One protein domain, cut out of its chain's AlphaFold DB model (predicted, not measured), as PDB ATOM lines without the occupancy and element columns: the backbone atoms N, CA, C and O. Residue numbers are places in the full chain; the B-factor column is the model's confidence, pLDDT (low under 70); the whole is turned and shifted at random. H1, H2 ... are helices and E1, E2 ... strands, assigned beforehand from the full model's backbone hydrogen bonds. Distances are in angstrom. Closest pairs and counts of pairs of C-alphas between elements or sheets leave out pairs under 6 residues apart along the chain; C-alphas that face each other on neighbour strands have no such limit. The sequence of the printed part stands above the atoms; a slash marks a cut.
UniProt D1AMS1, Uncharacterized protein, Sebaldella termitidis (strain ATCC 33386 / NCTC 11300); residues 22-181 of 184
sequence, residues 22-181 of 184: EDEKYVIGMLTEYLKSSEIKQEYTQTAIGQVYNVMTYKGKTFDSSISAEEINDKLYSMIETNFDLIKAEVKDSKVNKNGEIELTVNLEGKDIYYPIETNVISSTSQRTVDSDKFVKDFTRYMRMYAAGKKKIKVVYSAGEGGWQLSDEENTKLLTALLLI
ATOM      1  N   GLU A  22     235.083 224.374 205.794       67.75
ATOM      2  CA  GLU A  22     236.149 223.365 205.713       67.75
ATOM      3  C   GLU A  22     236.473 223.026 204.250       67.75
ATOM      4  O   GLU A  22     237.651 222.993 203.890       67.75
ATOM      5  N   ASP A  23     235.450 222.895 203.397       82.00
ATOM      6  CA  ASP A  23     235.613 222.694 201.950       82.00
ATOM      7  C   ASP A  23     236.269 223.908 201.278       82.00
ATOM      8  O   ASP A  23     237.218 223.761 200.506       82.00
ATOM      9  N   GLU A  24     235.843 225.127 201.625       86.62
ATOM     10  CA  GLU A  24     236.456 226.357 201.109       86.62
ATOM     11  C   GLU A  24     237.947 226.447 201.457       86.62
ATOM     12  O   GLU A  24     238.767 226.740 200.589       86.62
ATOM     13  N   LYS A  25     238.330 226.143 202.706       87.81
ATOM     14  CA  LYS A  25     239.743 226.140 203.124       87.81
ATOM     15  C   LYS A  25     240.558 225.097 202.373       87.81
ATOM     16  O   LYS A  25     241.695 225.380 201.995       87.81
ATOM     17  N   TYR A  26     239.990 223.912 202.166       88.44
ATOM     18  CA  TYR A  26     240.633 222.851 201.404       88.44
ATOM     19  C   TYR A  26     240.878 223.279 199.950       88.44
ATOM     20  O   TYR A  26     242.009 223.198 199.474       88.44
ATOM     21  N   VAL A  27     239.866 223.833 199.277       89.19
ATOM     22  CA  VAL A  27     239.969 224.298 197.882       89.19
ATOM     23  C   VAL A  27     240.903 225.505 197.739       89.19
ATOM     24  O   VAL A  27     241.694 225.561 196.796       89.19
ATOM     25  N   ILE A  28     240.906 226.434 198.705       90.94
ATOM     26  CA  ILE A  28     241.922 227.499 198.786       90.94
ATOM     27  C   ILE A  28     243.323 226.888 198.869       90.94
ATOM     28  O   ILE A  28     244.222 227.340 198.160       90.94
ATOM     29  N   GLY A  29     243.514 225.876 199.722       89.19
ATOM     30  CA  GLY A  29     244.778 225.157 199.864       89.19
ATOM     31  C   GLY A  29     245.228 224.517 198.552       89.19
ATOM     32  O   GLY A  29     246.357 224.750 198.128       89.19
ATOM     33  N   MET A  30     244.331 223.801 197.866       90.31
ATOM     34  CA  MET A  30     244.608 223.180 196.566       90.31
ATOM     35  C   MET A  30     245.099 224.195 195.531       90.31
ATOM     36  O   MET A  30     246.166 224.007 194.953       90.31
ATOM     37  N   LEU A  31     244.354 225.287 195.315       92.12
ATOM     38  CA  LEU A  31     244.755 226.295 194.332       92.12
ATOM     39  C   LEU A  31     246.033 227.024 194.763       92.12
ATOM     40  O   LEU A  31     246.875 227.329 193.928       92.12
ATOM     41  N   THR A  32     246.206 227.290 196.058       90.62
ATOM     42  CA  THR A  32     247.418 227.940 196.579       90.62
ATOM     43  C   THR A  32     248.665 227.094 196.337       90.62
ATOM     44  O   THR A  32     249.709 227.652 196.006       90.62
ATOM     45  N   GLU A  33     248.576 225.773 196.496       90.44
ATOM     46  CA  GLU A  33     249.688 224.865 196.205       90.44
ATOM     47  C   GLU A  33     249.898 224.690 194.698       90.44
ATOM     48  O   GLU A  33     251.038 224.755 194.240       90.44
ATOM     49  N   TYR A  34     248.825 224.590 193.907       88.62
ATOM     50  CA  TYR A  34     248.924 224.555 192.445       88.62
ATOM     51  C   TYR A  34     249.596 225.815 191.880       88.62
ATOM     52  O   TYR A  34     250.509 225.704 191.074       88.62
ATOM     53  N   LEU A  35     249.251 227.013 192.367       88.94
ATOM     54  CA  LEU A  35     249.886 228.280 191.960       88.94
ATOM     55  C   LEU A  35     251.395 228.355 192.275       88.94
ATOM     56  O   LEU A  35     252.072 229.242 191.758       88.94
ATOM     57  N   LYS A  36     251.921 227.460 193.121       87.50
ATOM     58  CA  LYS A  36     253.352 227.335 193.446       87.50
ATOM     59  C   LYS A  36     254.007 226.114 192.791       87.50
ATOM     60  O   LYS A  36     255.206 225.910 192.983       87.50
ATOM     61  N   SER A  37     253.241 225.270 192.102       86.00
ATOM     62  CA  SER A  37     253.737 224.006 191.569       86.00
ATOM     63  C   SER A  37     254.509 224.211 190.264       86.00
ATOM     64  O   SER A  37     254.374 225.218 189.566       86.00
ATOM     65  N   SER A  38     255.326 223.224 189.900       84.19
ATOM     66  CA  SER A  38     255.964 223.183 188.580       84.19
ATOM     67  C   SER A  38     254.962 222.934 187.448       84.19
ATOM     68  O   SER A  38     255.252 223.259 186.301       84.19
ATOM     69  N   GLU A  39     253.793 222.364 187.756       85.94
ATOM     70  CA  GLU A  39     252.767 221.999 186.769       85.94
ATOM     71  C   GLU A  39     252.176 223.256 186.132       85.94
ATOM     72  O   GLU A  39     252.249 223.418 184.914       85.94
ATOM     73  N   ILE A  40     251.711 224.213 186.944       83.88
ATOM     74  CA  ILE A  40     251.188 225.475 186.410       83.88
ATOM     75  C   ILE A  40     252.270 226.263 185.662       83.88
ATOM     76  O   ILE A  40     251.975 226.937 184.676       83.88
ATOM     77  N   LYS A  41     253.535 226.156 186.089       82.94
ATOM     78  CA  LYS A  41     254.665 226.807 185.418       82.94
ATOM     79  C   LYS A  41     254.865 226.239 184.012       82.94
ATOM     80  O   LYS A  41     255.049 226.996 183.056       82.94
ATOM     81  N   GLN A  42     254.774 224.918 183.866       81.44
ATOM     82  CA  GLN A  42     254.835 224.240 182.575       81.44
ATOM     83  C   GLN A  42     253.631 224.598 181.692       81.44
ATOM     84  O   GLN A  42     253.816 224.959 180.529       81.44
ATOM     85  N   GLU A  43     252.412 224.563 182.235       80.19
ATOM     86  CA  GLU A  43     251.186 224.908 181.502       80.19
ATOM     87  C   GLU A  43     251.168 226.372 181.045       80.19
ATOM     88  O   GLU A  43     250.840 226.677 179.893       80.19
ATOM     89  N   TYR A  44     251.591 227.292 181.914       78.25
ATOM     90  CA  TYR A  44     251.807 228.699 181.584       78.25
ATOM     91  C   TYR A  44     252.798 228.845 180.428       78.25
ATOM     92  O   TYR A  44     252.525 229.562 179.461       78.25
ATOM     93  N   THR A  45     253.917 228.120 180.496       74.12
ATOM     94  CA  THR A  45     254.978 228.179 179.487       74.12
ATOM     95  C   THR A  45     254.492 227.681 178.131       74.12
ATOM     96  O   THR A  45     254.661 228.360 177.118       74.12
ATOM     97  N   GLN A  46     253.796 226.545 178.106       73.81
ATOM     98  CA  GLN A  46     253.200 226.002 176.886       73.81
ATOM     99  C   GLN A  46     252.130 226.934 176.306       73.81
ATOM    100  O   GLN A  46     252.101 227.162 175.095       73.81
ATOM    101  N   THR A  47     251.291 227.532 177.155       71.69
ATOM    102  CA  THR A  47     250.251 228.475 176.718       71.69
ATOM    103  C   THR A  47     250.870 229.728 176.100       71.69
ATOM    104  O   THR A  47     250.443 230.169 175.032       71.69
ATOM    105  N   ALA A  48     251.910 230.288 176.726       70.06
ATOM    106  CA  ALA A  48     252.645 231.434 176.199       70.06
ATOM    107  C   ALA A  48     253.266 231.131 174.829       70.06
ATOM    108  O   ALA A  48     253.097 231.908 173.889       70.06
ATOM    109  N   ILE A  49     253.935 229.981 174.700       70.31
ATOM    110  CA  ILE A  49     254.526 229.514 173.442       70.31
ATOM    111  C   ILE A  49     253.439 229.355 172.368       70.31
ATOM    112  O   ILE A  49     253.594 229.851 171.253       70.31
ATOM    113  N   GLY A  50     252.292 228.755 172.700       66.62
ATOM    114  CA  GLY A  50     251.151 228.643 171.786       66.62
ATOM    115  C   GLY A  50     250.647 230.002 171.282       66.62
ATOM    116  O   GLY A  50     250.359 230.159 170.095       66.62
ATOM    117  N   GLN A  51     250.607 231.023 172.146       64.88
ATOM    118  CA  GLN A  51     250.264 232.389 171.732       64.88
ATOM    119  C   GLN A  51     251.312 232.995 170.789       64.88
ATOM    120  O   GLN A  51     250.943 233.678 169.833       64.88
ATOM    121  N   VAL A  52     252.602 232.707 170.996       64.88
ATOM    122  CA  VAL A  52     253.666 233.105 170.059       64.88
ATOM    123  C   VAL A  52     253.427 232.475 168.682       64.88
ATOM    124  O   VAL A  52     253.419 233.194 167.682       64.88
ATOM    125  N   TYR A  53     253.146 231.168 168.610       63.47
ATOM    126  CA  TYR A  53     252.840 230.477 167.347       63.47
ATOM    127  C   TYR A  53     251.577 231.010 166.652       63.47
ATOM    128  O   TYR A  53     251.553 231.126 165.423       63.47
ATOM    129  N   ASN A  54     250.548 231.394 167.411       60.91
ATOM    130  CA  ASN A  54     249.354 232.036 166.856       60.91
ATOM    131  C   ASN A  54     249.675 233.396 166.222       60.91
ATOM    132  O   ASN A  54     249.157 233.716 165.155       60.91
ATOM    133  N   VAL A  55     250.569 234.188 166.824       57.06
ATOM    134  CA  VAL A  55     251.059 235.435 166.208       57.06
ATOM    135  C   VAL A  55     251.921 235.136 164.975       57.06
ATOM    136  O   VAL A  55     251.816 235.852 163.978       57.06
ATOM    137  N   MET A  56     252.698 234.044 164.994       53.16
ATOM    138  CA  MET A  56     253.415 233.539 163.813       53.16
ATOM    139  C   MET A  56     252.481 233.037 162.702       53.16
ATOM    140  O   MET A  56     252.916 232.862 161.567       53.16
ATOM    141  N   THR A  57     251.196 232.848 162.995       49.31
ATOM    142  CA  THR A  57     250.197 232.353 162.048       49.31
ATOM    143  C   THR A  57     249.031 233.335 161.969       49.31
ATOM    144  O   THR A  57     247.936 233.095 162.473       49.31
ATOM    145  N   TYR A  58     249.237 234.477 161.312       48.44
ATOM    146  CA  TYR A  58     248.192 235.495 161.188       48.44
ATOM    147  C   TYR A  58     247.430 235.366 159.863       48.44
ATOM    148  O   TYR A  58     248.017 235.424 158.781       48.44
ATOM    149  N   LYS A  59     246.096 235.226 159.929       49.28
ATOM    150  CA  LYS A  59     245.203 235.090 158.753       49.28
ATOM    151  C   LYS A  59     245.621 233.963 157.793       49.28
ATOM    152  O   LYS A  59     245.594 234.139 156.576       49.28
ATOM    153  N   GLY A  60     246.033 232.821 158.344       46.56
ATOM    154  CA  GLY A  60     246.445 231.654 157.556       46.56
ATOM    155  C   GLY A  60     247.780 231.824 156.827       46.56
ATOM    156  O   GLY A  60     248.112 231.004 155.977       46.56
ATOM    157  N   LYS A  61     248.544 232.878 157.136       45.69
ATOM    158  CA  LYS A  61     249.926 233.034 156.690       45.69
ATOM    159  C   LYS A  61     250.843 232.683 157.848       45.69
ATOM    160  O   LYS A  61     250.914 233.433 158.820       45.69
ATOM    161  N   THR A  62     251.518 231.549 157.732       52.22
ATOM    162  CA  THR A  62     252.637 231.207 158.604       52.22
ATOM    163  C   THR A  62     253.825 232.068 158.194       52.22
ATOM    164  O   THR A  62     254.192 232.107 157.018       52.22
ATOM    165  N   PHE A  63     254.386 232.813 159.138       52.19
ATOM    166  CA  PHE A  63     255.651 233.498 158.931       52.19
ATOM    167  C   PHE A  63     256.759 232.443 158.871       52.19
ATOM    168  O   PHE A  63     256.916 231.656 159.799       52.19
ATOM    169  N   ASP A  64     257.487 232.402 157.758       50.78
ATOM    170  CA  ASP A  64     258.593 231.467 157.542       50.78
ATOM    171  C   ASP A  64     259.803 231.945 158.360       50.78
ATOM    172  O   ASP A  64     260.504 232.877 157.953       50.78
ATOM    173  N   SER A  65     259.973 231.410 159.573       51.44
ATOM    174  CA  SER A  65     261.112 231.744 160.428       51.44
ATOM    175  C   SER A  65     262.360 231.022 159.932       51.44
ATOM    176  O   SER A  65     262.349 229.813 159.727       51.44
ATOM    177  N   SER A  66     263.485 231.730 159.830       51.53
ATOM    178  CA  SER A  66     264.798 231.126 159.537       51.53
ATOM    179  C   SER A  66     265.355 230.266 160.684       51.53
ATOM    180  O   SER A  66     266.490 229.802 160.617       51.53
ATOM    181  N   ILE A  67     264.575 230.093 161.749       50.72
ATOM    182  CA  ILE A  67     264.923 229.442 163.008       50.72
ATOM    183  C   ILE A  67     263.964 228.271 163.171       50.72
ATOM    184  O   ILE A  67     262.769 228.411 162.890       50.72
ATOM    185  N   SER A  68     264.477 227.121 163.606       56.38
ATOM    186  CA  SER A  68     263.635 225.955 163.848       56.38
ATOM    187  C   SER A  68     262.663 226.225 165.004       56.38
ATOM    188  O   SER A  68     262.969 226.954 165.950       56.38
ATOM    189  N   ALA A  69     261.484 225.604 164.951       59.47
ATOM    190  CA  ALA A  69     260.516 225.631 166.049       59.47
ATOM    191  C   ALA A  69     261.132 225.147 167.379       59.47
ATOM    192  O   ALA A  69     260.763 225.619 168.448       59.47
ATOM    193  N   GLU A  70     262.102 224.236 167.301       62.09
ATOM    194  CA  GLU A  70     262.857 223.711 168.439       62.09
ATOM    195  C   GLU A  70     263.741 224.787 169.087       62.09
ATOM    196  O   GLU A  70     263.650 225.010 170.289       62.09
ATOM    197  N   GLU A  71     264.503 225.552 168.298       58.34
ATOM    198  CA  GLU A  71     265.360 226.618 168.834       58.34
ATOM    199  C   GLU A  71     264.541 227.808 169.375       58.34
ATOM    200  O   GLU A  71     264.917 228.428 170.374       58.34
ATOM    201  N   ILE A  72     263.390 228.109 168.759       60.50
ATOM    202  CA  ILE A  72     262.421 229.077 169.293       60.50
ATOM    203  C   ILE A  72     261.857 228.578 170.628       60.50
ATOM    204  O   ILE A  72     261.793 229.351 171.583       60.50
ATOM    205  N   ASN A  73     261.479 227.299 170.712       63.94
ATOM    206  CA  ASN A  73     260.939 226.711 171.932       63.94
ATOM    207  C   ASN A  73     261.951 226.760 173.073       63.94
ATOM    208  O   ASN A  73     261.609 227.304 174.114       63.94
ATOM    209  N   ASP A  74     263.183 226.288 172.886       64.88
ATOM    210  CA  ASP A  74     264.187 226.237 173.960       64.88
ATOM    211  C   ASP A  74     264.499 227.627 174.534       64.88
ATOM    212  O   ASP A  74     264.579 227.820 175.753       64.88
ATOM    213  N   LYS A  75     264.618 228.631 173.657       63.06
ATOM    214  CA  LYS A  75     264.890 230.018 174.057       63.06
ATOM    215  C   LYS A  75     263.683 230.670 174.730       63.06
ATOM    216  O   LYS A  75     263.845 231.343 175.747       63.06
ATOM    217  N   LEU A  76     262.475 230.466 174.203       65.94
ATOM    218  CA  LEU A  76     261.250 230.987 174.813       65.94
ATOM    219  C   LEU A  76     260.956 230.319 176.155       65.94
ATOM    220  O   LEU A  76     260.530 231.006 177.077       65.94
ATOM    221  N   TYR A  77     261.209 229.017 176.280       67.56
ATOM    222  CA  TYR A  77     260.886 228.238 177.470       67.56
ATOM    223  C   TYR A  77     261.592 228.796 178.706       67.56
ATOM    224  O   TYR A  77     260.929 229.170 179.667       67.56
ATOM    225  N   SER A  78     262.917 228.966 178.640       66.38
ATOM    226  CA  SER A  78     263.725 229.511 179.745       66.38
ATOM    227  C   SER A  78     263.297 230.929 180.153       66.38
ATOM    228  O   SER A  78     263.176 231.261 181.338       66.38
ATOM    229  N   MET A  79     262.996 231.775 179.165       65.88
ATOM    230  CA  MET A  79     262.564 233.151 179.413       65.88
ATOM    231  C   MET A  79     261.169 233.228 180.032       65.88
ATOM    232  O   MET A  79     260.937 233.997 180.962       65.88
ATOM    233  N   ILE A  80     260.229 232.446 179.505       69.56
ATOM    234  CA  ILE A  80     258.846 232.423 179.969       69.56
ATOM    235  C   ILE A  80     258.777 231.799 181.367       69.56
ATOM    236  O   ILE A  80     258.098 232.356 182.228       69.56
ATOM    237  N   GLU A  81     259.547 230.743 181.642       72.06
ATOM    238  CA  GLU A  81     259.692 230.199 182.997       72.06
ATOM    239  C   GLU A  81     260.137 231.269 183.996       72.06
ATOM    240  O   GLU A  81     259.529 231.413 185.053       72.06
ATOM    241  N   THR A  82     261.180 232.031 183.654       70.94
ATOM    242  CA  THR A  82     261.723 233.076 184.533       70.94
ATOM    243  C   THR A  82     260.680 234.157 184.824       70.94
ATOM    244  O   THR A  82     260.606 234.675 185.935       70.94
ATOM    245  N   ASN A  83     259.829 234.481 183.847       70.25
ATOM    246  CA  ASN A  83     258.765 235.465 184.031       70.25
ATOM    247  C   ASN A  83     257.658 234.972 184.960       70.25
ATOM    248  O   ASN A  83     257.089 235.782 185.690       70.25
ATOM    249  N   PHE A  84     257.355 233.671 184.949       78.56
ATOM    250  CA  PHE A  84     256.371 233.099 185.864       78.56
ATOM    251  C   PHE A  84     256.769 233.338 187.326       78.56
ATOM    252  O   PHE A  84     255.938 233.767 188.122       78.56
ATOM    253  N   ASP A  85     258.054 233.177 187.650       78.69
ATOM    254  CA  ASP A  85     258.585 233.365 189.009       78.69
ATOM    255  C   ASP A  85     258.483 234.825 189.505       78.69
ATOM    256  O   ASP A  85     258.584 235.104 190.701       78.69
ATOM    257  N   LEU A  86     258.250 235.773 188.593       76.75
ATOM    258  CA  LEU A  86     258.059 237.195 188.890       76.75
ATOM    259  C   LEU A  86     256.578 237.596 189.010       76.75
ATOM    260  O   LEU A  86     256.264 238.746 189.348       76.75
ATOM    261  N   ILE A  87     255.658 236.663 188.747       81.06
ATOM    262  CA  ILE A  87     254.225 236.846 188.957       81.06
ATOM    263  C   ILE A  87     253.885 236.424 190.382       81.06
ATOM    264  O   ILE A  87     254.045 235.278 190.791       81.06
ATOM    265  N   LYS A  88     253.318 237.353 191.144       86.94
ATOM    266  CA  LYS A  88     252.672 237.049 192.411       86.94
ATOM    267  C   LYS A  88     251.203 236.714 192.158       86.94
ATOM    268  O   LYS A  88     250.411 237.600 191.836       86.94
ATOM    269  N   ALA A  89     250.832 235.454 192.362       88.44
ATOM    270  CA  ALA A  89     249.445 235.003 192.387       88.44
ATOM    271  C   ALA A  89     249.031 234.650 193.821       88.44
ATOM    272  O   ALA A  89     249.744 233.941 194.527       88.44
ATOM    273  N   GLU A  90     247.894 235.169 194.281       91.62
ATOM    274  CA  GLU A  90     247.431 234.959 195.653       91.62
ATOM    275  C   GLU A  90     245.907 234.813 195.692       91.62
ATOM    276  O   GLU A  90     245.179 235.679 195.196       91.62
ATOM    277  N   VAL A  91     245.413 233.739 196.310       93.12
ATOM    278  CA  VAL A  91     243.981 233.569 196.590       93.12
ATOM    279  C   VAL A  91     243.621 234.479 197.763       93.12
ATOM    280  O   VAL A  91     244.210 234.375 198.836       93.12
ATOM    281  N   LYS A  92     242.699 235.424 197.555       89.62
ATOM    282  CA  LYS A  92     242.349 236.442 198.564       89.62
ATOM    283  C   LYS A  92     240.994 236.251 199.208       89.62
ATOM    284  O   LYS A  92     240.791 236.757 200.306       89.62
ATOM    285  N   ASP A  93     240.077 235.609 198.503       89.25
ATOM    286  CA  ASP A  93     238.695 235.480 198.940       89.25
ATOM    287  C   ASP A  93     238.072 234.228 198.328       89.25
ATOM    288  O   ASP A  93     238.500 233.781 197.256       89.25
ATOM    289  N   SER A  94     237.050 233.700 198.988       91.69
ATOM    290  CA  SER A  94     236.244 232.576 198.523       91.69
ATOM    291  C   SER A  94     234.774 232.827 198.817       91.69
ATOM    292  O   SER A  94     234.412 233.554 199.740       91.69
ATOM    293  N   LYS A  95     233.906 232.220 198.014       91.62
ATOM    294  CA  LYS A  95     232.496 232.067 198.370       91.62
ATOM    295  C   LYS A  95     231.911 230.836 197.698       91.62
ATOM    296  O   LYS A  95     232.263 230.514 196.562       91.62
ATOM    297  N   VAL A  96     230.926 230.233 198.347       89.62
ATOM    298  CA  VAL A  96     230.055 229.240 197.714       89.62
ATOM    299  C   VAL A  96     228.958 229.962 196.931       89.62
ATOM    300  O   VAL A  96     228.264 230.836 197.459       89.62
ATOM    301  N   ASN A  97     228.814 229.645 195.646       87.19
ATOM    302  CA  ASN A  97     227.776 230.225 194.802       87.19
ATOM    303  C   ASN A  97     226.442 229.457 194.934       87.19
ATOM    304  O   ASN A  97     226.340 228.436 195.608       87.19
ATOM    305  N   LYS A  98     225.389 229.947 194.270       87.81
ATOM    306  CA  LYS A  98     224.040 229.349 194.339       87.81
ATOM    307  C   LYS A  98     223.947 227.907 193.811       87.81
ATOM    308  O   LYS A  98     222.954 227.243 194.085       87.81
ATOM    309  N   ASN A  99     224.937 227.455 193.043       86.81
ATOM    310  CA  ASN A  99     225.017 226.103 192.498       86.81
ATOM    311  C   ASN A  99     225.798 225.156 193.428       86.81
ATOM    312  O   ASN A  99     225.950 223.984 193.102       86.81
ATOM    313  N   GLY A 100     226.303 225.651 194.563       87.62
ATOM    314  CA  GLY A 100     227.184 224.892 195.449       87.62
ATOM    315  C   GLY A 100     228.636 224.832 194.973       87.62
ATOM    316  O   GLY A 100     229.400 224.041 195.506       87.62
ATOM    317  N   GLU A 101     229.034 225.640 193.988       91.25
ATOM    318  CA  GLU A 101     230.418 225.708 193.498       91.25
ATOM    319  C   GLU A 101     231.229 226.707 194.331       91.25
ATOM    320  O   GLU A 101     230.685 227.706 194.812       91.25
ATOM    321  N   ILE A 102     232.536 226.482 194.463       92.44
ATOM    322  CA  ILE A 102     233.436 227.378 195.198       92.44
ATOM    323  C   ILE A 102     234.084 228.352 194.209       92.44
ATOM    324  O   ILE A 102     234.914 227.976 193.387       92.44
ATOM    325  N   GLU A 103     233.703 229.628 194.289       94.00
ATOM    326  CA  GLU A 103     234.312 230.723 193.532       94.00
ATOM    327  C   GLU A 103     235.478 231.304 194.340       94.00
ATOM    328  O   GLU A 103     235.270 231.909 195.393       94.00
ATOM    329  N   LEU A 104     236.699 231.158 193.832       93.88
ATOM    330  CA  LEU A 104     237.905 231.744 194.407       93.88
ATOM    331  C   LEU A 104     238.280 233.031 193.678       93.88
ATOM    332  O   LEU A 104     238.341 233.083 192.448       93.88
ATOM    333  N   THR A 105     238.592 234.078 194.438       95.38
ATOM    334  CA  THR A 105     239.160 235.315 193.898       95.38
ATOM    335  C   THR A 105     240.678 235.254 193.959       95.38
ATOM    336  O   THR A 105     241.267 235.252 195.042       95.38
ATOM    337  N   VAL A 106     241.312 235.276 192.789       93.25
ATOM    338  CA  VAL A 106     242.770 235.289 192.651       93.25
ATOM    339  C   VAL A 106     243.217 236.693 192.272       93.25
ATOM    340  O   VAL A 106     242.785 237.259 191.262       93.25
ATOM    341  N   ASN A 107     244.090 237.263 193.094       92.19
ATOM    342  CA  ASN A 107     244.809 238.478 192.763       92.19
ATOM    343  C   ASN A 107     246.129 238.108 192.098       92.19
ATOM    344  O   ASN A 107     246.893 237.302 192.623       92.19
ATOM    345  N   LEU A 108     246.391 238.743 190.967       88.69
ATOM    346  CA  LEU A 108     247.601 238.596 190.182       88.69
ATOM    347  C   LEU A 108     248.313 239.949 190.140       88.69
ATOM    348  O   LEU A 108     247.694 240.974 189.833       88.69
ATOM    349  N   GLU A 109     249.600 239.960 190.448       85.75
ATOM    350  CA  GLU A 109     250.448 241.148 190.441       85.75
ATOM    351  C   GLU A 109     251.814 240.791 189.861       85.75
ATOM    352  O   GLU A 109     252.425 239.812 190.274       85.75
ATOM    353  N   GLY A 110     252.289 241.569 188.894       73.19
ATOM    354  CA  GLY A 110     253.638 241.426 188.349       73.19
ATOM    355  C   GLY A 110     254.563 242.442 189.001       73.19
ATOM    356  O   GLY A 110     254.156 243.584 189.228       73.19
ATOM    357  N   LYS A 111     255.809 242.055 189.286       59.28
ATOM    358  CA  LYS A 111     256.854 242.992 189.714       59.28
ATOM    359  C   LYS A 111     258.006 242.950 188.725       59.28
ATOM    360  O   LYS A 111     258.592 241.896 188.537       59.28
ATOM    361  N   ASP A 112     258.318 244.092 188.124       54.41
ATOM    362  CA  ASP A 112     259.537 244.334 187.352       54.41
ATOM    363  C   ASP A 112     260.017 243.168 186.432       54.41
ATOM    364  O   ASP A 112     261.214 242.923 186.297       54.41
ATOM    365  N   ILE A 113     259.095 242.475 185.751       49.44
ATOM    366  CA  ILE A 113     259.340 241.509 184.662       49.44
ATOM    367  C   ILE A 113     260.004 242.158 183.430       49.44
ATOM    368  O   ILE A 113     259.365 242.439 182.411       49.44
ATOM    369  N   TYR A 114     261.313 242.393 183.510       39.84
ATOM    370  CA  TYR A 114     262.127 242.700 182.341       39.84
ATOM    371  C   TYR A 114     262.060 241.483 181.418       39.84
ATOM    372  O   TYR A 114     262.460 240.392 181.805       39.84
ATOM    373  N   TYR A 115     261.552 241.648 180.199       40.31
ATOM    374  CA  TYR A 115     261.889 240.718 179.130       40.31
ATOM    375  C   TYR A 115     263.262 241.160 178.625       40.31
ATOM    376  O   TYR A 115     263.307 242.092 177.814       40.31
ATOM    377  N   PRO A 116     264.381 240.512 179.005       35.50
ATOM    378  CA  PRO A 116     265.563 240.547 178.177       35.50
ATOM    379  C   PRO A 116     265.280 239.635 176.982       35.50
ATOM    380  O   PRO A 116     266.031 238.705 176.721       35.50
ATOM    381  N   ILE A 117     264.232 239.916 176.195       37.94
ATOM    382  CA  ILE A 117     264.450 239.727 174.767       37.94
ATOM    383  C   ILE A 117     265.233 240.976 174.413       37.94
ATOM    384  O   ILE A 117     264.708 241.936 173.850       37.94
ATOM    385  N   GLU A 118     266.495 241.009 174.859       33.78
ATOM    386  CA  GLU A 118     267.464 241.780 174.124       33.78
ATOM    387  C   GLU A 118     267.230 241.341 172.684       33.78
ATOM    388  O   GLU A 118     267.195 240.148 172.381       33.78
ATOM    389  N   THR A 119     267.021 242.301 171.799       37.47
ATOM    390  CA  THR A 119     267.052 242.112 170.343       37.47
ATOM    391  C   THR A 119     268.248 241.235 169.899       37.47
ATOM    392  O   THR A 119     268.241 240.585 168.868       37.47
ATOM    393  N   ASN A 120     269.248 241.064 170.764       34.50
ATOM    394  CA  ASN A 120     270.336 240.100 170.649       34.50
ATOM    395  C   ASN A 120     269.930 238.605 170.608       34.50
ATOM    396  O   ASN A 120     270.737 237.796 170.159       34.50
ATOM    397  N   VAL A 121     268.722 238.189 171.025       40.41
ATOM    398  CA  VAL A 121     268.302 236.763 170.972       40.41
ATOM    399  C   VAL A 121     268.135 236.277 169.528       40.41
ATOM    400  O   VAL A 121     268.212 235.073 169.263       40.41
ATOM    401  N   ILE A 122     267.967 237.205 168.579       40.53
ATOM    402  CA  ILE A 122     267.762 236.873 167.174       40.53
ATOM    403  C   ILE A 122     268.650 237.682 166.224       40.53
ATOM    404  O   ILE A 122     268.283 237.964 165.084       40.53
ATOM    405  N   SER A 123     269.865 238.004 166.667       37.72
ATOM    406  CA  SER A 123     270.870 238.651 165.820       37.72
ATOM    407  C   SER A 123     271.777 237.664 165.068       37.72
ATOM    408  O   SER A 123     272.740 238.088 164.431       37.72
ATOM    409  N   SER A 124     271.522 236.352 165.114       40.16
ATOM    410  CA  SER A 124     272.382 235.359 164.454       40.16
ATOM    411  C   SER A 124     271.596 234.340 163.636       40.16
ATOM    412  O   SER A 124     271.430 233.195 164.040       40.16
ATOM    413  N   THR A 125     271.128 234.747 162.461       39.50
ATOM    414  CA  THR A 125     271.502 234.110 161.185       39.50
ATOM    415  C   THR A 125     270.774 234.803 160.043       39.50
ATOM    416  O   THR A 125     269.559 234.956 160.007       39.50
ATOM    417  N   SER A 126     271.569 235.287 159.102       45.44
ATOM    418  CA  SER A 126     271.127 235.962 157.894       45.44
ATOM    419  C   SER A 126     270.260 235.055 157.015       45.44
ATOM    420  O   SER A 126     270.799 234.169 156.359       45.44
ATOM    421  N   GLN A 127     268.969 235.360 156.882       38.59
ATOM    422  CA  GLN A 127     268.336 235.607 155.582       38.59
ATOM    423  C   GLN A 127     266.953 236.251 155.740       38.59
ATOM    424  O   GLN A 127     266.255 236.086 156.731       38.59
ATOM    425  N   ARG A 128     266.615 237.080 154.753       46.88
ATOM    426  CA  ARG A 128     265.499 238.029 154.724       46.88
ATOM    427  C   ARG A 128     264.125 237.339 154.679       46.88
ATOM    428  O   ARG A 128     263.509 237.318 153.622       46.88
ATOM    429  N   THR A 129     263.595 236.894 155.809       49.53
ATOM    430  CA  THR A 129     262.161 236.598 155.965       49.53
ATOM    431  C   THR A 129     261.780 236.822 157.423       49.53
ATOM    432  O   THR A 129     262.125 236.044 158.295       49.53
ATOM    433  N   VAL A 130     261.100 237.951 157.658       48.88
ATOM    434  CA  VAL A 130     260.795 238.551 158.970       48.88
ATOM    435  C   VAL A 130     262.048 238.970 159.742       48.88
ATOM    436  O   VAL A 130     262.830 238.159 160.212       48.88
ATOM    437  N   ASP A 131     262.218 240.285 159.879       53.56
ATOM    438  CA  ASP A 131     263.154 240.857 160.843       53.56
ATOM    439  C   ASP A 131     262.735 240.374 162.234       53.56
ATOM    440  O   ASP A 131     261.674 240.726 162.756       53.56
ATOM    441  N   SER A 132     263.531 239.476 162.774       49.97
ATOM    442  CA  SER A 132     263.298 238.805 164.031       49.97
ATOM    443  C   SER A 132     263.192 239.777 165.210       49.97
ATOM    444  O   SER A 132     262.343 239.589 166.086       49.97
ATOM    445  N   ASP A 133     263.947 240.877 165.171       51.59
ATOM    446  CA  ASP A 133     263.847 241.967 166.141       51.59
ATOM    447  C   ASP A 133     262.482 242.641 166.065       51.59
ATOM    448  O   ASP A 133     261.872 242.980 167.084       51.59
ATOM    449  N   LYS A 134     261.952 242.803 164.849       56.09
ATOM    450  CA  LYS A 134     260.604 243.331 164.634       56.09
ATOM    451  C   LYS A 134     259.533 242.359 165.133       56.09
ATOM    452  O   LYS A 134     258.572 242.812 165.748       56.09
ATOM    453  N   PHE A 135     259.703 241.054 164.920       54.91
ATOM    454  CA  PHE A 135     258.768 240.025 165.389       54.91
ATOM    455  C   PHE A 135     258.658 239.994 166.914       54.91
ATOM    456  O   PHE A 135     257.562 240.128 167.459       54.91
ATOM    457  N   VAL A 136     259.798 239.897 167.599       54.69
ATOM    458  CA  VAL A 136     259.877 239.971 169.062       54.69
ATOM    459  C   VAL A 136     259.230 241.251 169.559       54.69
ATOM    460  O   VAL A 136     258.383 241.222 170.447       54.69
ATOM    461  N   LYS A 137     259.579 242.384 168.949       57.00
ATOM    462  CA  LYS A 137     259.044 243.685 169.337       57.00
ATOM    463  C   LYS A 137     257.530 243.761 169.164       57.00
ATOM    464  O   LYS A 137     256.874 244.354 170.018       57.00
ATOM    465  N   ASP A 138     256.970 243.169 168.112       57.91
ATOM    466  CA  ASP A 138     255.527 243.144 167.870       57.91
ATOM    467  C   ASP A 138     254.798 242.155 168.800       57.91
ATOM    468  O   ASP A 138     253.746 242.513 169.329       57.91
ATOM    469  N   PHE A 139     255.375 240.987 169.110       60.22
ATOM    470  CA  PHE A 139     254.846 240.065 170.128       60.22
ATOM    471  C   PHE A 139     254.873 240.692 171.528       60.22
ATOM    472  O   PHE A 139     253.852 240.757 172.213       60.22
ATOM    473  N   THR A 140     256.014 241.244 171.944       59.38
ATOM    474  CA  THR A 140     256.150 241.945 173.225       59.38
ATOM    475  C   THR A 140     255.226 243.160 173.284       59.38
ATOM    476  O   THR A 140     254.627 243.422 174.326       59.38
ATOM    477  N   ARG A 141     255.050 243.897 172.180       58.47
ATOM    478  CA  ARG A 141     254.070 244.989 172.088       58.47
ATOM    479  C   ARG A 141     252.640 244.470 172.236       58.47
ATOM    480  O   ARG A 141     251.889 245.077 172.990       58.47
ATOM    481  N   TYR A 142     252.275 243.376 171.570       57.28
ATOM    482  CA  TYR A 142     250.956 242.750 171.687       57.28
ATOM    483  C   TYR A 142     250.672 242.349 173.138       57.28
ATOM    484  O   TYR A 142     249.691 242.811 173.719       57.28
ATOM    485  N   MET A 143     251.585 241.616 173.778       59.59
ATOM    486  CA  MET A 143     251.464 241.240 175.189       59.59
ATOM    487  C   MET A 143     251.352 242.476 176.092       59.59
ATOM    488  O   MET A 143     250.436 242.571 176.906       59.59
ATOM    489  N   ARG A 144     252.195 243.497 175.883       59.72
ATOM    490  CA  ARG A 144     252.126 244.772 176.617       59.72
ATOM    491  C   ARG A 144     250.835 245.550 176.380       59.72
ATOM    492  O   ARG A 144     250.454 246.318 177.250       59.72
ATOM    493  N   MET A 145     250.151 245.430 175.248       57.22
ATOM    494  CA  MET A 145     248.893 246.160 175.044       57.22
ATOM    495  C   MET A 145     247.781 245.629 175.951       57.22
ATOM    496  O   MET A 145     247.035 246.425 176.522       57.22
ATOM    497  N   TYR A 146     247.715 244.310 176.125       55.22
ATOM    498  CA  TYR A 146     246.642 243.640 176.866       55.22
ATOM    499  C   TYR A 146     246.983 243.333 178.320       55.22
ATOM    500  O   TYR A 146     246.100 242.963 179.096       55.22
ATOM    501  N   ALA A 147     248.245 243.497 178.699       61.31
ATOM    502  CA  ALA A 147     248.686 243.168 180.031       61.31
ATOM    503  C   ALA A 147     248.322 244.272 181.060       61.31
ATOM    504  O   ALA A 147     248.310 245.466 180.738       61.31
ATOM    505  N   ALA A 148     247.988 243.889 182.299       61.88
ATOM    506  CA  ALA A 148     247.633 244.786 183.412       61.88
ATOM    507  C   ALA A 148     248.549 244.551 184.626       61.88
ATOM    508  O   ALA A 148     248.719 243.411 185.030       61.88
ATOM    509  N   GLY A 149     249.170 245.589 185.208       69.88
ATOM    510  CA  GLY A 149     250.175 245.378 186.273       69.88
ATOM    511  C   GLY A 149     249.604 244.739 187.542       69.88
ATOM    512  O   GLY A 149     250.313 244.089 188.304       69.88
ATOM    513  N   LYS A 150     248.287 244.871 187.723       82.44
ATOM    514  CA  LYS A 150     247.492 244.104 188.677       82.44
ATOM    515  C   LYS A 150     246.217 243.645 187.992       82.44
ATOM    516  O   LYS A 150     245.603 244.415 187.250       82.44
ATOM    517  N   LYS A 151     245.784 242.423 188.280       84.69
ATOM    518  CA  LYS A 151     244.507 241.881 187.818       84.69
ATOM    519  C   LYS A 151     243.854 241.091 188.936       84.69
ATOM    520  O   LYS A 151     244.519 240.437 189.731       84.69
ATOM    521  N   LYS A 152     242.531 241.146 188.975       90.44
ATOM    522  CA  LYS A 152     241.717 240.274 189.808       90.44
ATOM    523  C   LYS A 152     240.918 239.375 188.885       90.44
ATOM    524  O   LYS A 152     240.269 239.876 187.965       90.44
ATOM    525  N   ILE A 153     240.964 238.078 189.134       92.44
ATOM    526  CA  ILE A 153     240.150 237.099 188.426       92.44
ATOM    527  C   ILE A 153     239.371 236.249 189.414       92.44
ATOM    528  O   ILE A 153     239.666 236.217 190.608       92.44
ATOM    529  N   LYS A 154     238.368 235.562 188.885       94.75
ATOM    530  CA  LYS A 154     237.584 234.575 189.608       94.75
ATOM    531  C   LYS A 154     237.785 233.239 188.929       94.75
ATOM    532  O   LYS A 154     237.667 233.203 187.706       94.75
ATOM    533  N   VAL A 155     238.067 232.205 189.703       94.00
ATOM    534  CA  VAL A 155     238.099 230.820 189.235       94.00
ATOM    535  C   VAL A 155     237.069 230.007 190.001       94.00
ATOM    536  O   VAL A 155     236.829 230.288 191.175       94.00
ATOM    537  N   VAL A 156     236.417 229.057 189.340       94.12
ATOM    538  CA  VAL A 156     235.318 228.284 189.934       94.12
ATOM    539  C   VAL A 156     235.697 226.813 190.021       94.12
ATOM    540  O   VAL A 156     236.061 226.208 189.017       94.12
ATOM    541  N   TYR A 157     235.581 226.248 191.221       92.25
ATOM    542  CA  TYR A 157     235.690 224.817 191.471       92.25
ATOM    543  C   TYR A 157     234.303 224.195 191.614       92.25
ATOM    544  O   TYR A 157     233.462 224.686 192.371       92.25
ATOM    545  N   SER A 158     234.095 223.072 190.935       91.31
ATOM    546  CA  SER A 158     232.876 222.263 191.011       91.31
ATOM    547  C   SER A 158     233.178 220.889 191.603       91.31
ATOM    548  O   SER A 158     234.283 220.369 191.446       91.31
ATOM    549  N   ALA A 159     232.199 220.278 192.268       87.88
ATOM    550  CA  ALA A 159     232.323 218.898 192.728       87.88
ATOM    551  C   ALA A 159     232.292 217.932 191.528       87.88
ATOM    552  O   ALA A 159     231.392 218.011 190.692       87.88
ATOM    553  N   GLY A 160     233.260 217.018 191.460       80.62
ATOM    554  CA  GLY A 160     233.382 215.996 190.421       80.62
ATOM    555  C   GLY A 160     233.813 214.640 190.983       80.62
ATOM    556  O   GLY A 160     233.869 214.429 192.199       80.62
ATOM    557  N   GLU A 161     234.118 213.693 190.094       76.31
ATOM    558  CA  GLU A 161     234.617 212.376 190.497       76.31
ATOM    559  C   GLU A 161     235.982 212.511 191.192       76.31
ATOM    560  O   GLU A 161     236.971 212.924 190.592       76.31
ATOM    561  N   GLY A 162     236.038 212.181 192.485       73.62
ATOM    562  CA  GLY A 162     237.270 212.267 193.277       73.62
ATOM    563  C   GLY A 162     237.496 213.595 194.008       73.62
ATOM    564  O   GLY A 162     238.533 213.738 194.651       73.62
ATOM    565  N   GLY A 163     236.541 214.533 193.979       83.19
ATOM    566  CA  GLY A 163     236.572 215.744 194.808       83.19
ATOM    567  C   GLY A 163     236.315 217.034 194.034       83.19
ATOM    568  O   GLY A 163     235.671 217.032 192.988       83.19
ATOM    569  N   TRP A 164     236.796 218.153 194.574       88.94
ATOM    570  CA  TRP A 164     236.707 219.466 193.935       88.94
ATOM    571  C   TRP A 164     237.647 219.556 192.731       88.94
ATOM    572  O   TRP A 164     238.829 219.235 192.838       88.94
ATOM    573  N   GLN A 165     237.130 220.023 191.597       87.19
ATOM    574  CA  GLN A 165     237.853 220.085 190.328       87.19
ATOM    575  C   GLN A 165     237.760 221.478 189.700       87.19
ATOM    576  O   GLN A 165     236.732 222.150 189.808       87.19
ATOM    577  N   LEU A 166     238.836 221.879 189.022       87.38
ATOM    578  CA  LEU A 166     238.877 223.041 188.138       87.38
ATOM    579  C   LEU A 166     238.612 222.553 186.708       87.38
ATOM    580  O   LEU A 166     239.271 221.620 186.259       87.38
ATOM    581  N   SER A 167     237.652 223.151 186.002       86.25
ATOM    582  CA  SER A 167     237.388 222.786 184.603       86.25
ATOM    583  C   SER A 167     238.490 223.297 183.669       86.25
ATOM    584  O   SER A 167     239.162 224.283 183.978       86.25
ATOM    585  N   ASP A 168     238.624 222.693 182.484       83.81
ATOM    586  CA  ASP A 168     239.568 223.151 181.450       83.81
ATOM    587  C   ASP A 168     239.348 224.623 181.066       83.81
ATOM    588  O   ASP A 168     240.299 225.364 180.808       83.81
ATOM    589  N   GLU A 169     238.089 225.073 181.052       81.94
ATOM    590  CA  GLU A 169     237.725 226.463 180.767       81.94
ATOM    591  C   GLU A 169     238.234 227.412 181.861       81.94
ATOM    592  O   GLU A 169     238.860 228.436 181.566       81.94
ATOM    593  N   GLU A 170     238.016 227.066 183.132       88.00
ATOM    594  CA  GLU A 170     238.477 227.875 184.260       88.00
ATOM    595  C   GLU A 170     240.007 227.838 184.399       88.00
ATOM    596  O   GLU A 170     240.616 228.866 184.714       88.00
ATOM    597  N   ASN A 171     240.649 226.715 184.056       83.31
ATOM    598  CA  ASN A 171     242.106 226.625 183.984       83.31
ATOM    599  C   ASN A 171     242.673 227.497 182.850       83.31
ATOM    600  O   ASN A 171     243.554 228.329 183.066       83.31
ATOM    601  N   THR A 172     242.093 227.424 181.650       78.56
ATOM    602  CA  THR A 172     242.489 228.264 180.503       78.56
ATOM    603  C   THR A 172     242.369 229.753 180.828       78.56
ATOM    604  O   THR A 172     243.228 230.565 180.468       78.56
ATOM    605  N   LYS A 173     241.310 230.139 181.539       81.88
ATOM    606  CA  LYS A 173     241.085 231.505 182.013       81.88
ATOM    607  C   LYS A 173     242.137 231.946 183.032       81.88
ATOM    608  O   LYS A 173     242.606 233.083 182.936       81.88
ATOM    609  N   LEU A 174     242.529 231.076 183.966       84.25
ATOM    610  CA  LEU A 174     243.625 231.324 184.906       84.25
ATOM    611  C   LEU A 174     244.950 231.546 184.163       84.25
ATOM    612  O   LEU A 174     245.577 232.593 184.338       84.25
ATOM    613  N   LEU A 175     245.327 230.627 183.272       80.94
ATOM    614  CA  LEU A 175     246.557 230.708 182.478       80.94
ATOM    615  C   LEU A 175     246.584 231.968 181.602       80.94
ATOM    616  O   LEU A 175     247.554 232.725 181.607       80.94
ATOM    617  N   THR A 176     245.477 232.274 180.924       75.62
ATOM    618  CA  THR A 176     245.342 233.501 180.122       75.62
ATOM    619  C   THR A 176     245.480 234.752 180.984       75.62
ATOM    620  O   THR A 176     246.065 235.752 180.567       75.62
ATOM    621  N   ALA A 177     244.941 234.743 182.200       78.81
ATOM    622  CA  ALA A 177     245.064 235.878 183.096       78.81
ATOM    623  C   ALA A 177     246.499 236.095 183.579       78.81
ATOM    624  O   ALA A 177     246.910 237.252 183.623       78.81
ATOM    625  N   LEU A 178     247.237 235.021 183.872       79.25
ATOM    626  CA  LEU A 178     248.662 235.053 184.217       79.25
ATOM    627  C   LEU A 178     249.502 235.623 183.065       79.25
ATOM    628  O   LEU A 178     250.363 236.470 183.286       79.25
ATOM    629  N   LEU A 179     249.196 235.237 181.823       72.12
ATOM    630  CA  LEU A 179     249.856 235.767 180.622       72.12
ATOM    631  C   LEU A 179     249.628 237.269 180.412       72.12
ATOM    632  O   LEU A 179     250.471 237.958 179.846       72.12
ATOM    633  N   LEU A 180     248.484 237.786 180.863       68.31
ATOM    634  CA  LEU A 180     248.069 239.176 180.676       68.31
ATOM    635  C   LEU A 180     248.374 240.060 181.898       68.31
ATOM    636  O   LEU A 180     247.672 241.048 182.135       68.31
ATOM    637  N   ILE A 181     249.401 239.745 182.685       71.56
ATOM    638  CA  ILE A 181     249.903 240.635 183.741       71.56
ATOM    639  C   ILE A 181     251.043 241.499 183.204       71.56
ATOM    640  O   ILE A 181     251.996 241.001 182.613       71.56
TER     641      ILE A 181
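Overview. This is residues 22 to 181 of the 184 residues of an uncharacterized protein of Sebaldella termitidis (strain ATCC 33386 / NCTC 11300) (UniProt D1AMS1). The model is elongated and has two parts: at one end a sheet of four strands, curled like part of a barrel, wraps round H1 and has H6 over its opposite face; at the other end H2, H3, H5 and the short H4 make a looser helical part, with one long link, residues 57 to 68, between H2 and H3. H2 packs on both H3 and H6 where the two parts meet. The printed part has 160 residues, with six named helices and four named strands in the order H1 H2 H3 E1 E2 H4 H5 E3 E4 H6; the class is mixed, helices and strands. The sheet's order is E1 E2 E3 E4, antiparallel throughout. The whole is only just loose, close to compact, with a radius of gyration of the C-alphas of 18.3 A and spans of 60 by 32 by 25 A.

Arrangement. H1, residues 22 to 34, is on the sheet, which curls round it; its closest C-alphas to E1, residues 87 to 96, are those of Thr 32 and Val 91, 6.6 A apart. H2, residues 38 to 56, touches H3, residues 69 to 84, with residues 41 to 49 alone, at a steep tilt of 52 degrees, opposite ways; the closest C-alphas are those of Thr 45 and Ile 80, 5.8 A apart. H3 has a kink of 28 degrees near residue 76. E1 and E2, residues 102 to 110, form a hairpin, with N 90 and O 107 at 2.9 A, within hydrogen-bond range. H4, residues 119 to 122, touches H5, residues 132 to 146; the closest C-alphas, those of Thr 119 and Asp 133, are 5.3 A apart. H2 and H5 are close but not clearly touching, with the C-alphas of Val 52 and Phe 139 7.1 A apart. E3, residues 150 to 160, is antiparallel to E2, with N 104 and O 155 at 2.8 A. E3 and E4, residues 163 to 166, form a hairpin, with N 158 and O 165 at 3.0 A. The pairing is staggered: E3 pairs with E2 over residues 150 to 157 and with E4 over residues 157 to 160. H6, residues 168 to 179, is on the opposite face from H1, at a height over the sheet of 8.0 A. H6 touches H2 about perpendicular, at 77 degrees, with the closest C-alphas those of Tyr 44 and Leu 175, 5.7 A apart. Every O i to N i+4 pair is within hydrogen-bond range in H1, H2, H5 and H6; H3 has 10 of 12, and H4 is too short for such a pair.

Along the chain. H1 begins at C-alpha 22, (236.149, 223.365, 205.713), and is 18.5 A long. H2 measures 27.0 A, and H3 and H5 21.6 A each. E1 is 26.8 A, E2 25.5 A and E3 31.5 A long. E4 and H4 have four residues each. H6 is 16.3 A long and ends at C-alpha 179, (249.856, 235.767, 180.622).

Size, cuts and confidence. The C-alphas farthest apart, those of Glu 22 and Gln 127, are 60.8 A apart. The printed part has no cut. The link from H2 to H3, residues 57 to 68, is long. The mean pLDDT of the printed part is 70.9, and 72 residues are under 70, among them residues 50 to 80 and 111 to 149.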